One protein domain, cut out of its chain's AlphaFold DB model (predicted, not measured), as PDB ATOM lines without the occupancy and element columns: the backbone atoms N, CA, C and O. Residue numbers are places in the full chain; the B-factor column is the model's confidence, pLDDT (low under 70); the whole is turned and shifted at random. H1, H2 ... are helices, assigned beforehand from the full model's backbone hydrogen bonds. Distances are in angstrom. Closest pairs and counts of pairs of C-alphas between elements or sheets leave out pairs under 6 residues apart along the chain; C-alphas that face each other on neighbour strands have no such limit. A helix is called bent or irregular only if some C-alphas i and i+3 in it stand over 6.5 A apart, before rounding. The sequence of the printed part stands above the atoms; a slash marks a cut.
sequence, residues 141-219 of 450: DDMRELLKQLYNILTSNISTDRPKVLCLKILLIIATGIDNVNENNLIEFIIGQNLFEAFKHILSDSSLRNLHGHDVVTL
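This is residues 141 to 219 of the 450 residues of an uncharacterized protein of Anopheles coluzzii (UniProt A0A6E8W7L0). Four helices, H1, H2, H5 and H4, make a ring in that order of contact, and the short helix H3 closes one end of it between the first part of H1 and the last part of H2. The ring is unevenly formed: H2 and H5 run nearly alongside each other, while H1 slants away from H2 and meets H2 and H4 with its last residues. The links 156 to 161 and 176 to 186 lie at opposite ends of the longest axis. The printed part has 79 residues with five named helices, H1 to H5 in order along the chain, and no named strand; its class is all helix. It is compact, with a radius of gyration of the C-alphas of 12.3 A, and spans 35 by 25 by 19 A.

H1, residues 141 to 155, and H2, residues 162 to 175, are the hubs, touching three helices each. Residues 150 to 154 of H1 touch residues 163 to 167 of H2 at a steep tilt of 46 degrees, opposite ways; their closest C-alphas, of Leu 154 and Lys 164, are 5.6 A apart. H3, residues 187 to 193, touches residues 143 to 148 of H1 at a steep tilt of 65 degrees, the closest C-alphas, of Arg 144 and Phe 189, being 6.4 A apart. H3 only just touches H2, with 3 pairs of C-alphas within 8 A, the closest those of Ala 175 and Ile 187 at 5.6 A. H4, residues 196 to 204, touches residues 151 to 155 of H1 at a shallow tilt of 22 degrees, the same way, with the C-alphas of Thr 155 and Ala 198 closest at 5.5 A. H5, residues 206 to 219, touches H2 at a shallow tilt of 14 degrees, the same way, the closest C-alphas, of Leu 172 and Leu 219, being 6.4 A apart. H4 and H5 form a helical hairpin at a steep tilt of 42 degrees, with the C-alphas of Leu 203 and Arg 209 closest at 5.0 A. H1 and H5 are apart, and so are H2 and H4. In H1, H2, H3 and H4 every O i to N i+4 pair is within hydrogen-bond range; in H5 8 of 10 are.

H1 begins at C-alpha 141, (-35.782, 18.047, 3.127), and is 21.4 A from first to last C-alpha. H2 is 20.2 A long, H3 10.1 A and H4 12.2 A. H5, 18.4 A long, is irregular, with C-alphas 211 and 214 7.9 A apart, and ends at C-alpha 219, (-35.488, 5.281, -15.635).

The two C-alphas farthest apart, of Ser 159 and Glu 183, are 37.4 A apart. The printed part has no cut. The link from H2 to H3 is long, with 11 residues. The mean pLDDT of the printed part is 92.5, and residues 158 to 159 are under 70.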
ATOM      1  N   ASP A 141     -34.941  18.894   2.273       96.75
ATOM      2  CA  ASP A 141     -35.782  18.047   3.127       96.75
ATOM      3  C   ASP A 141     -37.079  17.639   2.416       96.75
ATOM      4  O   ASP A 141     -37.473  16.470   2.443       96.75
ATOM      5  N   ASP A 142     -37.698  18.583   1.702       96.81
ATOM      6  CA  ASP A 142     -38.913  18.352   0.920       96.81
ATOM      7  C   ASP A 142     -38.670  17.346  -0.217       96.81
ATOM      8  O   ASP A 142     -39.489  16.461  -0.449       96.81
ATOM      9  N   MET A 143     -37.528  17.415  -0.906       97.31
ATOM     10  CA  MET A 143     -37.163  16.469  -1.965       97.31
ATOM     11  C   MET A 143     -36.916  15.061  -1.415       97.31
ATOM     12  O   MET A 143     -37.338  14.079  -2.034       97.31
ATOM     13  N   ARG A 144     -36.269  14.940  -0.248       97.31
ATOM     14  CA  ARG A 144     -36.078  13.645   0.428       97.31
ATOM     15  C   ARG A 144     -37.417  13.032   0.832       97.31
ATOM     16  O   ARG A 144     -37.660  11.857   0.553       97.31
ATOM     17  N   GLU A 145     -38.302  13.822   1.436       97.75
ATOM     18  CA  GLU A 145     -39.632  13.347   1.817       97.75
ATOM     19  C   GLU A 145     -40.491  13.034   0.584       97.75
ATOM     20  O   GLU A 145     -41.144  11.991   0.555       97.75
ATOM     21  N   LEU A 146     -40.426  13.845  -0.480       98.06
ATOM     22  CA  LEU A 146     -41.081  13.558  -1.757       98.06
ATOM     23  C   LEU A 146     -40.682  12.177  -2.267       98.06
ATOM     24  O   LEU A 146     -41.554  11.359  -2.548       98.06
ATOM     25  N   LEU A 147     -39.383  11.884  -2.369       98.12
ATOM     26  CA  LEU A 147     -38.924  10.620  -2.943       98.12
ATOM     27  C   LEU A 147     -39.344   9.413  -2.102       98.12
ATOM     28  O   LEU A 147     -39.726   8.380  -2.655       98.12
ATOM     29  N   LYS A 148     -39.353   9.558  -0.777       97.12
ATOM     30  CA  LYS A 148     -39.901   8.556   0.137       97.12
ATOM     31  C   LYS A 148     -41.401   8.339  -0.089       97.12
ATOM     32  O   LYS A 148     -41.849   7.193  -0.135       97.12
ATOM     33  N   GLN A 149     -42.183   9.401  -0.289       96.69
ATOM     34  CA  GLN A 149     -43.609   9.275  -0.613       96.69
ATOM     35  C   GLN A 149     -43.838   8.640  -1.990       96.69
ATOM     36  O   GLN A 149     -44.695   7.765  -2.123       96.69
ATOM     37  N   LEU A 150     -43.040   8.995  -3.003       97.19
ATOM     38  CA  LEU A 150     -43.102   8.347  -4.316       97.19
ATOM     39  C   LEU A 150     -42.790   6.848  -4.204       97.19
ATOM     40  O   LEU A 150     -43.525   6.043  -4.773       97.19
ATOM     41  N   TYR A 151     -41.770   6.462  -3.430       96.44
ATOM     42  CA  TYR A 151     -41.454   5.058  -3.152       96.44
ATOM     43  C   TYR A 151     -42.640   4.314  -2.520       96.44
ATOM     44  O   TYR A 151     -43.029   3.243  -2.995       96.44
ATOM     45  N   ASN A 152     -43.262   4.899  -1.492       94.44
ATOM     46  CA  ASN A 152     -44.425   4.311  -0.823       94.44
ATOM     47  C   ASN A 152     -45.600   4.125  -1.795       94.44
ATOM     48  O   ASN A 152     -46.243   3.080  -1.795       94.44
ATOM     49  N   ILE A 153     -45.866   5.105  -2.664       93.88
ATOM     50  CA  ILE A 153     -46.936   5.008  -3.667       93.88
ATOM     51  C   ILE A 153     -46.614   3.921  -4.704       93.88
ATOM     52  O   ILE A 153     -47.493   3.127  -5.047       93.88
ATOM     53  N   LEU A 154     -45.372   3.839  -5.189       94.06
ATOM     54  CA  LEU A 154     -44.965   2.849  -6.194       94.06
ATOM     55  C   LEU A 154     -45.046   1.410  -5.666       94.06
ATOM     56  O   LEU A 154     -45.479   0.520  -6.398       94.06
ATOM     57  N   THR A 155     -44.690   1.199  -4.399       92.00
ATOM     58  CA  THR A 155     -44.740  -0.115  -3.728       92.00
ATOM     59  C   THR A 155     -46.113  -0.458  -3.147       92.00
ATOM     60  O   THR A 155     -46.362  -1.602  -2.775       92.00
ATOM     61  N   SER A 156     -47.032   0.504  -3.080       87.88
ATOM     62  CA  SER A 156     -48.366   0.267  -2.538       87.88
ATOM     63  C   SER A 156     -49.248  -0.607  -3.444       87.88
ATOM     64  O   SER A 156     -49.238  -0.518  -4.679       87.88
ATOM     65  N   ASN A 157     -50.124  -1.379  -2.800       77.25
ATOM     66  CA  ASN A 157     -51.185  -2.165  -3.440       77.25
ATOM     67  C   ASN A 157     -52.463  -1.337  -3.684       77.25
ATOM     68  O   ASN A 157     -53.576  -1.822  -3.482       77.25
ATOM     69  N   ILE A 158     -52.328  -0.057  -4.054       68.81
ATOM     70  CA  ILE A 158     -53.483   0.805  -4.346       68.81
ATOM     71  C   ILE A 158     -54.224   0.257  -5.574       68.81
ATOM     72  O   ILE A 158     -53.614  -0.035  -6.596       68.81
ATOM     73  N   SER A 159     -55.553   0.177  -5.490       62.34
ATOM     74  CA  SER A 159     -56.440  -0.368  -6.534       62.34
ATOM     75  C   SER A 159     -56.511   0.455  -7.828       62.34
ATOM     76  O   SER A 159     -57.179   0.060  -8.777       62.34
ATOM     77  N   THR A 160     -55.892   1.636  -7.860       74.62
ATOM     78  CA  THR A 160     -55.898   2.562  -8.996       74.62
ATOM     79  C   THR A 160     -54.464   2.920  -9.369       74.62
ATOM     80  O   THR A 160     -53.755   3.501  -8.555       74.62
ATOM     81  N   ASP A 161     -54.073   2.681 -10.620       77.50
ATOM     82  CA  ASP A 161     -52.691   2.903 -11.086       77.50
ATOM     83  C   ASP A 161     -52.358   4.363 -11.434       77.50
ATOM     84  O   ASP A 161     -51.203   4.722 -11.662       77.50
ATOM     85  N   ARG A 162     -53.361   5.253 -11.459       83.38
ATOM     86  CA  ARG A 162     -53.175   6.672 -11.824       83.38
ATOM     87  C   ARG A 162     -52.076   7.395 -11.022       83.38
ATOM     88  O   ARG A 162     -51.326   8.142 -11.649       83.38
ATOM     89  N   PRO A 163     -51.949   7.225  -9.690       88.06
ATOM     90  CA  PRO A 163     -50.858   7.831  -8.929       88.06
ATOM     91  C   PRO A 163     -49.483   7.293  -9.340       88.06
ATOM     92  O   PRO A 163     -48.561   8.086  -9.494       88.06
ATOM     93  N   LYS A 164     -49.353   5.984  -9.614       91.81
ATOM     94  CA  LYS A 164     -48.088   5.362 -10.047       91.81
ATOM     95  C   LYS A 164     -47.589   5.948 -11.370       91.81
ATOM     96  O   LYS A 164     -46.410   6.280 -11.468       91.81
ATOM     97  N   VAL A 165     -48.490   6.183 -12.335       92.94
ATOM     98  CA  VAL A 165     -48.159   6.890 -13.593       92.94
ATOM     99  C   VAL A 165     -47.533   8.257 -13.307       92.94
ATOM    100  O   VAL A 165     -46.519   8.613 -13.899       92.94
ATOM    101  N   LEU A 166     -48.142   9.049 -12.421       94.44
ATOM    102  CA  LEU A 166     -47.638  10.386 -12.108       94.44
ATOM    103  C   LEU A 166     -46.311  10.334 -11.346       94.44
ATOM    104  O   LEU A 166     -45.429  11.131 -11.652       94.44
ATOM    105  N   CYS A 167     -46.133   9.381 -10.425       96.44
ATOM    106  CA  CYS A 167     -44.857   9.170  -9.743       96.44
ATOM    107  C   CYS A 167     -43.727   8.896 -10.744       96.44
ATOM    108  O   CYS A 167     -42.701   9.567 -10.698       96.44
ATOM    109  N   LEU A 168     -43.928   7.964 -11.682       96.88
ATOM    110  CA  LEU A 168     -42.927   7.642 -12.706       96.88
ATOM    111  C   LEU A 168     -42.641   8.832 -13.627       96.88
ATOM    112  O   LEU A 168     -41.483   9.089 -13.943       96.88
ATOM    113  N   LYS A 169     -43.664   9.616 -13.987       95.62
ATOM    114  CA  LYS A 169     -43.474  10.861 -14.746       95.62
ATOM    115  C   LYS A 169     -42.644  11.892 -13.987       95.62
ATOM    116  O   LYS A 169     -41.762  12.489 -14.586       95.62
ATOM    117  N   ILE A 170     -42.894  12.097 -12.692       97.69
ATOM    118  CA  ILE A 170     -42.089  13.006 -11.860       97.69
ATOM    119  C   ILE A 170     -40.636  12.528 -11.819       97.69
ATOM    120  O   ILE A 170     -39.731  13.326 -12.040       97.69
ATOM    121  N   LEU A 171     -40.406  11.230 -11.601       98.12
ATOM    122  CA  LEU A 171     -39.060  10.652 -11.603       98.12
ATOM    123  C   LEU A 171     -38.358  10.834 -12.952       98.12
ATOM    124  O   LEU A 171     -37.176  11.161 -12.972       98.12
ATOM    125  N   LEU A 172     -39.076  10.672 -14.068       95.81
ATOM    126  CA  LEU A 172     -38.538  10.919 -15.406       95.81
ATOM    127  C   LEU A 172     -38.174  12.392 -15.593       95.81
ATOM    128  O   LEU A 172     -37.065  12.667 -16.025       95.81
ATOM    129  N   ILE A 173     -39.048  13.327 -15.197       95.19
ATOM    130  CA  ILE A 173     -38.752  14.770 -15.249       95.19
ATOM    131  C   ILE A 173     -37.489  15.085 -14.439       95.19
ATOM    132  O   ILE A 173     -36.635  15.825 -14.918       95.19
ATOM    133  N   ILE A 174     -37.341  14.504 -13.242       95.88
ATOM    134  CA  ILE A 174     -36.125  14.655 -12.433       95.88
ATOM    135  C   ILE A 174     -34.913  14.089 -13.174       95.88
ATOM    136  O   ILE A 174     -33.900  14.767 -13.253       95.88
ATOM    137  N   ALA A 175     -35.000  12.879 -13.728       94.94
ATOM    138  CA  ALA A 175     -33.872  12.202 -14.361       94.94
ATOM    139  C   ALA A 175     -33.431  12.849 -15.691       94.94
ATOM    140  O   ALA A 175     -32.242  12.837 -16.003       94.94
ATOM    141  N   THR A 176     -34.362  13.434 -16.453       91.75
ATOM    142  CA  THR A 176     -34.119  14.001 -17.793       91.75
ATOM    143  C   THR A 176     -34.171  15.528 -17.835       91.75
ATOM    144  O   THR A 176     -34.269  16.104 -18.916       91.75
ATOM    145  N   GLY A 177     -34.172  16.205 -16.685       87.81
ATOM    146  CA  GLY A 177     -34.324  17.661 -16.621       87.81
ATOM    147  C   GLY A 177     -33.123  18.462 -17.141       87.81
ATOM    148  O   GLY A 177     -33.259  19.654 -17.413       87.81
ATOM    149  N   ILE A 178     -31.956  17.823 -17.283       87.38
ATOM    150  CA  ILE A 178     -30.706  18.403 -17.796       87.38
ATOM    151  C   ILE A 178     -30.113  17.446 -18.837       87.38
ATOM    152  O   ILE A 178     -30.171  16.230 -18.657       87.38
ATOM    153  N   ASP A 179     -29.519  17.996 -19.901       84.50
ATOM    154  CA  ASP A 179     -28.949  17.223 -21.015       84.50
ATOM    155  C   ASP A 179     -27.823  16.277 -20.566       84.50
ATOM    156  O   ASP A 179     -27.764  15.119 -20.985       84.50
ATOM    157  N   ASN A 180     -26.929  16.756 -19.693       87.75
ATOM    158  CA  ASN A 180     -25.899  15.934 -19.070       87.75
ATOM    159  C   ASN A 180     -26.384  15.409 -17.714       87.75
ATOM    160  O   ASN A 180     -26.419  16.141 -16.723       87.75
ATOM    161  N   VAL A 181     -26.688  14.111 -17.653       89.06
ATOM    162  CA  VAL A 181     -27.165  13.454 -16.427       89.06
ATOM    163  C   VAL A 181     -26.202  13.634 -15.245       89.06
ATOM    164  O   VAL A 181     -26.650  13.739 -14.110       89.06
ATOM    165  N   ASN A 182     -24.889  13.732 -15.488       90.25
ATOM    166  CA  ASN A 182     -23.874  13.843 -14.431       90.25
ATOM    167  C   ASN A 182     -23.839  15.225 -13.751       90.25
ATOM    168  O   ASN A 182     -23.319  15.346 -12.640       90.25
ATOM    169  N   GLU A 183     -24.402  16.243 -14.407       89.25
ATOM    170  CA  GLU A 183     -24.541  17.617 -13.897       89.25
ATOM    171  C   GLU A 183     -25.889  17.842 -13.190       89.25
ATOM    172  O   GLU A 183     -26.157  18.919 -12.653       89.25
ATOM    173  N   ASN A 184     -26.763  16.833 -13.186       90.69
ATOM    174  CA  ASN A 184     -28.096  16.943 -12.626       90.69
ATOM    175  C   ASN A 184     -28.108  16.714 -11.113       90.69
ATOM    176  O   ASN A 184     -28.255  15.592 -10.642       90.69
ATOM    177  N   ASN A 185     -28.045  17.789 -10.336       90.25
ATOM    178  CA  ASN A 185     -28.054  17.677  -8.876       90.25
ATOM    179  C   ASN A 185     -29.365  17.101  -8.305       90.25
ATOM    180  O   ASN A 185     -29.351  16.516  -7.226       90.25
ATOM    181  N   LEU A 186     -30.507  17.235  -8.997       93.31
ATOM    182  CA  LEU A 186     -31.773  16.686  -8.492       93.31
ATOM    183  C   LEU A 186     -31.834  15.155  -8.610       93.31
ATOM    184  O   LEU A 186     -32.544  14.512  -7.835       93.31
ATOM    185  N   ILE A 187     -31.066  14.553  -9.527       94.31
ATOM    186  CA  ILE A 187     -30.993  13.091  -9.644       94.31
ATOM    187  C   ILE A 187     -30.319  12.455  -8.421       94.31
ATOM    188  O   ILE A 187     -30.625  11.311  -8.087       94.31
ATOM    189  N   GLU A 188     -29.466  13.195  -7.702       93.12
ATOM    190  CA  GLU A 188     -28.791  12.705  -6.494       93.12
ATOM    191  C   GLU A 188     -29.792  12.315  -5.398       93.12
ATOM    192  O   GLU A 188     -29.545  11.363  -4.659       93.12
ATOM    193  N   PHE A 189     -30.962  12.962  -5.342       96.69
ATOM    194  CA  PHE A 189     -32.038  12.547  -4.443       96.69
ATOM    195  C   PHE A 189     -32.585  11.162  -4.809       96.69
ATOM    196  O   PHE A 189     -32.822  10.357  -3.908       96.69
ATOM    197  N   ILE A 190     -32.735  10.846  -6.107       97.06
ATOM    198  CA  ILE A 190     -33.181   9.518  -6.575       97.06
ATOM    199  C   ILE A 190     -32.142   8.463  -6.208       97.06
ATOM    200  O   ILE A 190     -32.496   7.425  -5.648       97.06
ATOM    201  N   ILE A 191     -30.866   8.756  -6.470       95.19
ATOM    202  CA  ILE A 191     -29.752   7.879  -6.099       95.19
ATOM    203  C   ILE A 191     -29.727   7.635  -4.585       95.19
ATOM    204  O   ILE A 191     -29.553   6.497  -4.157       95.19
ATOM    205  N   GLY A 192     -29.948   8.677  -3.778       93.94
ATOM    206  CA  GLY A 192     -29.958   8.588  -2.320       93.94
ATOM    207  C   GLY A 192     -31.136   7.795  -1.745       93.94
ATOM    208  O   GLY A 192     -30.944   7.052  -0.787       93.94
ATOM    209  N   GLN A 193     -32.340   7.931  -2.315       96.25
ATOM    210  CA  GLN A 193     -33.514   7.173  -1.859       96.25
ATOM    211  C   GLN A 193     -33.457   5.699  -2.278       96.25
ATOM    212  O   GLN A 193     -33.985   4.853  -1.563       96.25
ATOM    213  N   ASN A 194     -32.841   5.413  -3.427       95.31
ATOM    214  CA  ASN A 194     -32.812   4.115  -4.088       95.31
ATOM    215  C   ASN A 194     -34.203   3.467  -4.289       95.31
ATOM    216  O   ASN A 194     -34.789   2.830  -3.418       95.31
ATOM    217  N   LEU A 195     -34.716   3.593  -5.509       96.88
ATOM    218  CA  LEU A 195     -36.023   3.080  -5.929       96.88
ATOM    219  C   LEU A 195     -35.963   1.696  -6.602       96.88
ATOM    220  O   LEU A 195     -36.975   1.247  -7.144       96.88
ATOM    221  N   PHE A 196     -34.808   1.021  -6.602       97.06
ATOM    222  CA  PHE A 196     -34.609  -0.218  -7.360       97.06
ATOM    223  C   PHE A 196     -35.608  -1.320  -6.989       97.06
ATOM    224  O   PHE A 196     -36.203  -1.935  -7.872       97.06
ATOM    225  N   GLU A 197     -35.884  -1.520  -5.699       95.88
ATOM    226  CA  GLU A 197     -36.861  -2.513  -5.233       95.88
ATOM    227  C   GLU A 197     -38.283  -2.250  -5.759       95.88
ATOM    228  O   GLU A 197     -38.991  -3.182  -6.146       95.88
ATOM    229  N   ALA A 198     -38.687  -0.979  -5.859       96.31
ATOM    230  CA  ALA A 198     -39.978  -0.607  -6.437       96.31
ATOM    231  C   ALA A 198     -40.027  -0.912  -7.943       96.31
ATOM    232  O   ALA A 198     -41.030  -1.415  -8.451       96.31
ATOM    233  N   PHE A 199     -38.930  -0.648  -8.658       97.44
ATOM    234  CA  PHE A 199     -38.797  -0.967 -10.079       97.44
ATOM    235  C   PHE A 199     -38.813  -2.474 -10.332       97.44
ATOM    236  O   PHE A 199     -39.546  -2.933 -11.208       97.44
ATOM    237  N   LYS A 200     -38.084  -3.245  -9.521       96.38
ATOM    238  CA  LYS A 200     -38.094  -4.711  -9.551       96.38
ATOM    239  C   LYS A 200     -39.514  -5.248  -9.382       96.38
ATOM    240  O   LYS A 200     -39.966  -6.024 -10.215       96.38
ATOM    241  N   HIS A 201     -40.250  -4.769  -8.377       94.88
ATOM    242  CA  HIS A 201     -41.641  -5.165  -8.147       94.88
ATOM    243  C   HIS A 201     -42.550  -4.887  -9.360       94.88
ATOM    244  O   HIS A 201     -43.314  -5.760  -9.770       94.88
ATOM    245  N   ILE A 202     -42.447  -3.696  -9.966       95.00
ATOM    246  CA  ILE A 202     -43.224  -3.342 -11.168       95.00
ATOM    247  C   ILE A 202     -42.888  -4.265 -12.345       95.00
ATOM    248  O   ILE A 202     -43.785  -4.639 -13.095       95.00
ATOM    249  N   LEU A 203     -41.616  -4.629 -12.520       95.69
ATOM    250  CA  LEU A 203     -41.187  -5.505 -13.609       95.69
ATOM    251  C   LEU A 203     -41.621  -6.958 -13.395       95.69
ATOM    252  O   LEU A 203     -41.994  -7.610 -14.370       95.69
ATOM    253  N   SER A 204     -41.626  -7.452 -12.157       94.81
ATOM    254  CA  SER A 204     -42.064  -8.816 -11.839       94.81
ATOM    255  C   SER A 204     -43.574  -9.011 -12.044       94.81
ATOM    256  O   SER A 204     -44.000 -10.072 -12.505       94.81
ATOM    257  N   ASP A 205     -44.399  -7.994 -11.775       92.94
ATOM    258  CA  ASP A 205     -45.853  -8.073 -11.962       92.94
ATOM    259  C   ASP A 205     -46.281  -7.830 -13.421       92.94
ATOM    260  O   ASP A 205     -45.950  -6.814 -14.025       92.94
ATOM    261  N   SER A 206     -47.067  -8.746 -13.998       91.19
ATOM    262  CA  SER A 206     -47.500  -8.665 -15.405       91.19
ATOM    263  C   SER A 206     -48.365  -7.441 -15.720       91.19
ATOM    264  O   SER A 206     -48.194  -6.799 -16.757       91.19
ATOM    265  N   SER A 207     -49.285  -7.091 -14.822       90.94
ATOM    266  CA  SER A 207     -50.209  -5.977 -15.033       90.94
ATOM    267  C   SER A 207     -49.495  -4.629 -14.930       90.94
ATOM    268  O   SER A 207     -49.621  -3.793 -15.828       90.94
ATOM    269  N   LEU A 208     -48.669  -4.455 -13.894       91.94
ATOM    270  CA  LEU A 208     -47.885  -3.243 -13.685       91.94
ATOM    271  C   LEU A 208     -46.830  -3.087 -14.777       91.94
ATOM    272  O   LEU A 208     -46.661  -1.987 -15.302       91.94
ATOM    273  N   ARG A 209     -46.167  -4.174 -15.183       92.94
ATOM    274  CA  ARG A 209     -45.193  -4.161 -16.275       92.94
ATOM    275  C   ARG A 209     -45.801  -3.677 -17.586       92.94
ATOM    276  O   ARG A 209     -45.188  -2.852 -18.258       92.94
ATOM    277  N   ASN A 210     -46.997  -4.140 -17.940       89.69
ATOM    278  CA  ASN A 210     -47.657  -3.708 -19.173       89.69
ATOM    279  C   ASN A 210     -47.989  -2.210 -19.166       89.69
ATOM    280  O   ASN A 210     -47.958  -1.572 -20.216       89.69
ATOM    281  N   LEU A 211     -48.289  -1.639 -17.996       90.62
ATOM    282  CA  LEU A 211     -48.664  -0.231 -17.871       90.62
ATOM    283  C   LEU A 211     -47.468   0.711 -17.662       90.62
ATOM    284  O   LEU A 211     -47.505   1.859 -18.098       90.62
ATOM    285  N   HIS A 212     -46.427   0.249 -16.970       92.94
ATOM    286  CA  HIS A 212     -45.347   1.087 -16.435       92.94
ATOM    287  C   HIS A 212     -43.940   0.620 -16.814       92.94
ATOM    288  O   HIS A 212     -42.970   1.337 -16.571       92.94
ATOM    289  N   GLY A 213     -43.799  -0.571 -17.398       92.44
ATOM    290  CA  GLY A 213     -42.503  -1.193 -17.652       92.44
ATOM    291  C   GLY A 213     -41.595  -0.347 -18.539       92.44
ATOM    292  O   GLY A 213     -40.405  -0.251 -18.264       92.44
ATOM    293  N   HIS A 214     -42.149   0.331 -19.550       92.31
ATOM    294  CA  HIS A 214     -41.383   1.229 -20.420       92.31
ATOM    295  C   HIS A 214     -40.708   2.369 -19.637       92.31
ATOM    296  O   HIS A 214     -39.504   2.597 -19.776       92.31
ATOM    297  N   ASP A 215     -41.472   3.062 -18.789       93.62
ATOM    298  CA  ASP A 215     -40.972   4.175 -17.978       93.62
ATOM    299  C   ASP A 215     -39.929   3.685 -16.967       93.62
ATOM    300  O   ASP A 215     -38.888   4.316 -16.797       93.62
ATOM    301  N   VAL A 216     -40.165   2.520 -16.353       96.19
ATOM    302  CA  VAL A 216     -39.235   1.899 -15.400       96.19
ATOM    303  C   VAL A 216     -37.919   1.490 -16.063       96.19
ATOM    304  O   VAL A 216     -36.857   1.804 -15.531       96.19
ATOM    305  N   VAL A 217     -37.952   0.830 -17.224       95.94
ATOM    306  CA  VAL A 217     -36.731   0.440 -17.950       95.94
ATOM    307  C   VAL A 217     -35.952   1.679 -18.399       95.94
ATOM    308  O   VAL A 217     -34.728   1.719 -18.270       95.94
ATOM    309  N   THR A 218     -36.647   2.723 -18.854       94.12
ATOM    310  CA  THR A 218     -36.020   4.000 -19.227       94.12
ATOM    311  C   THR A 218     -35.345   4.663 -18.024       94.12
ATOM    312  O   THR A 218     -34.174   5.031 -18.104       94.12
ATOM    313  N   LEU A 219     -36.041   4.753 -16.885       96.12
ATOM    314  CA  LEU A 219     -35.488   5.281 -15.635       96.12
ATOM    315  C   LEU A 219     -34.265   4.491 -15.175       96.12
ATOM    316  O   LEU A 219     -33.227   5.089 -14.909       96.12
TER     317      LEU A 219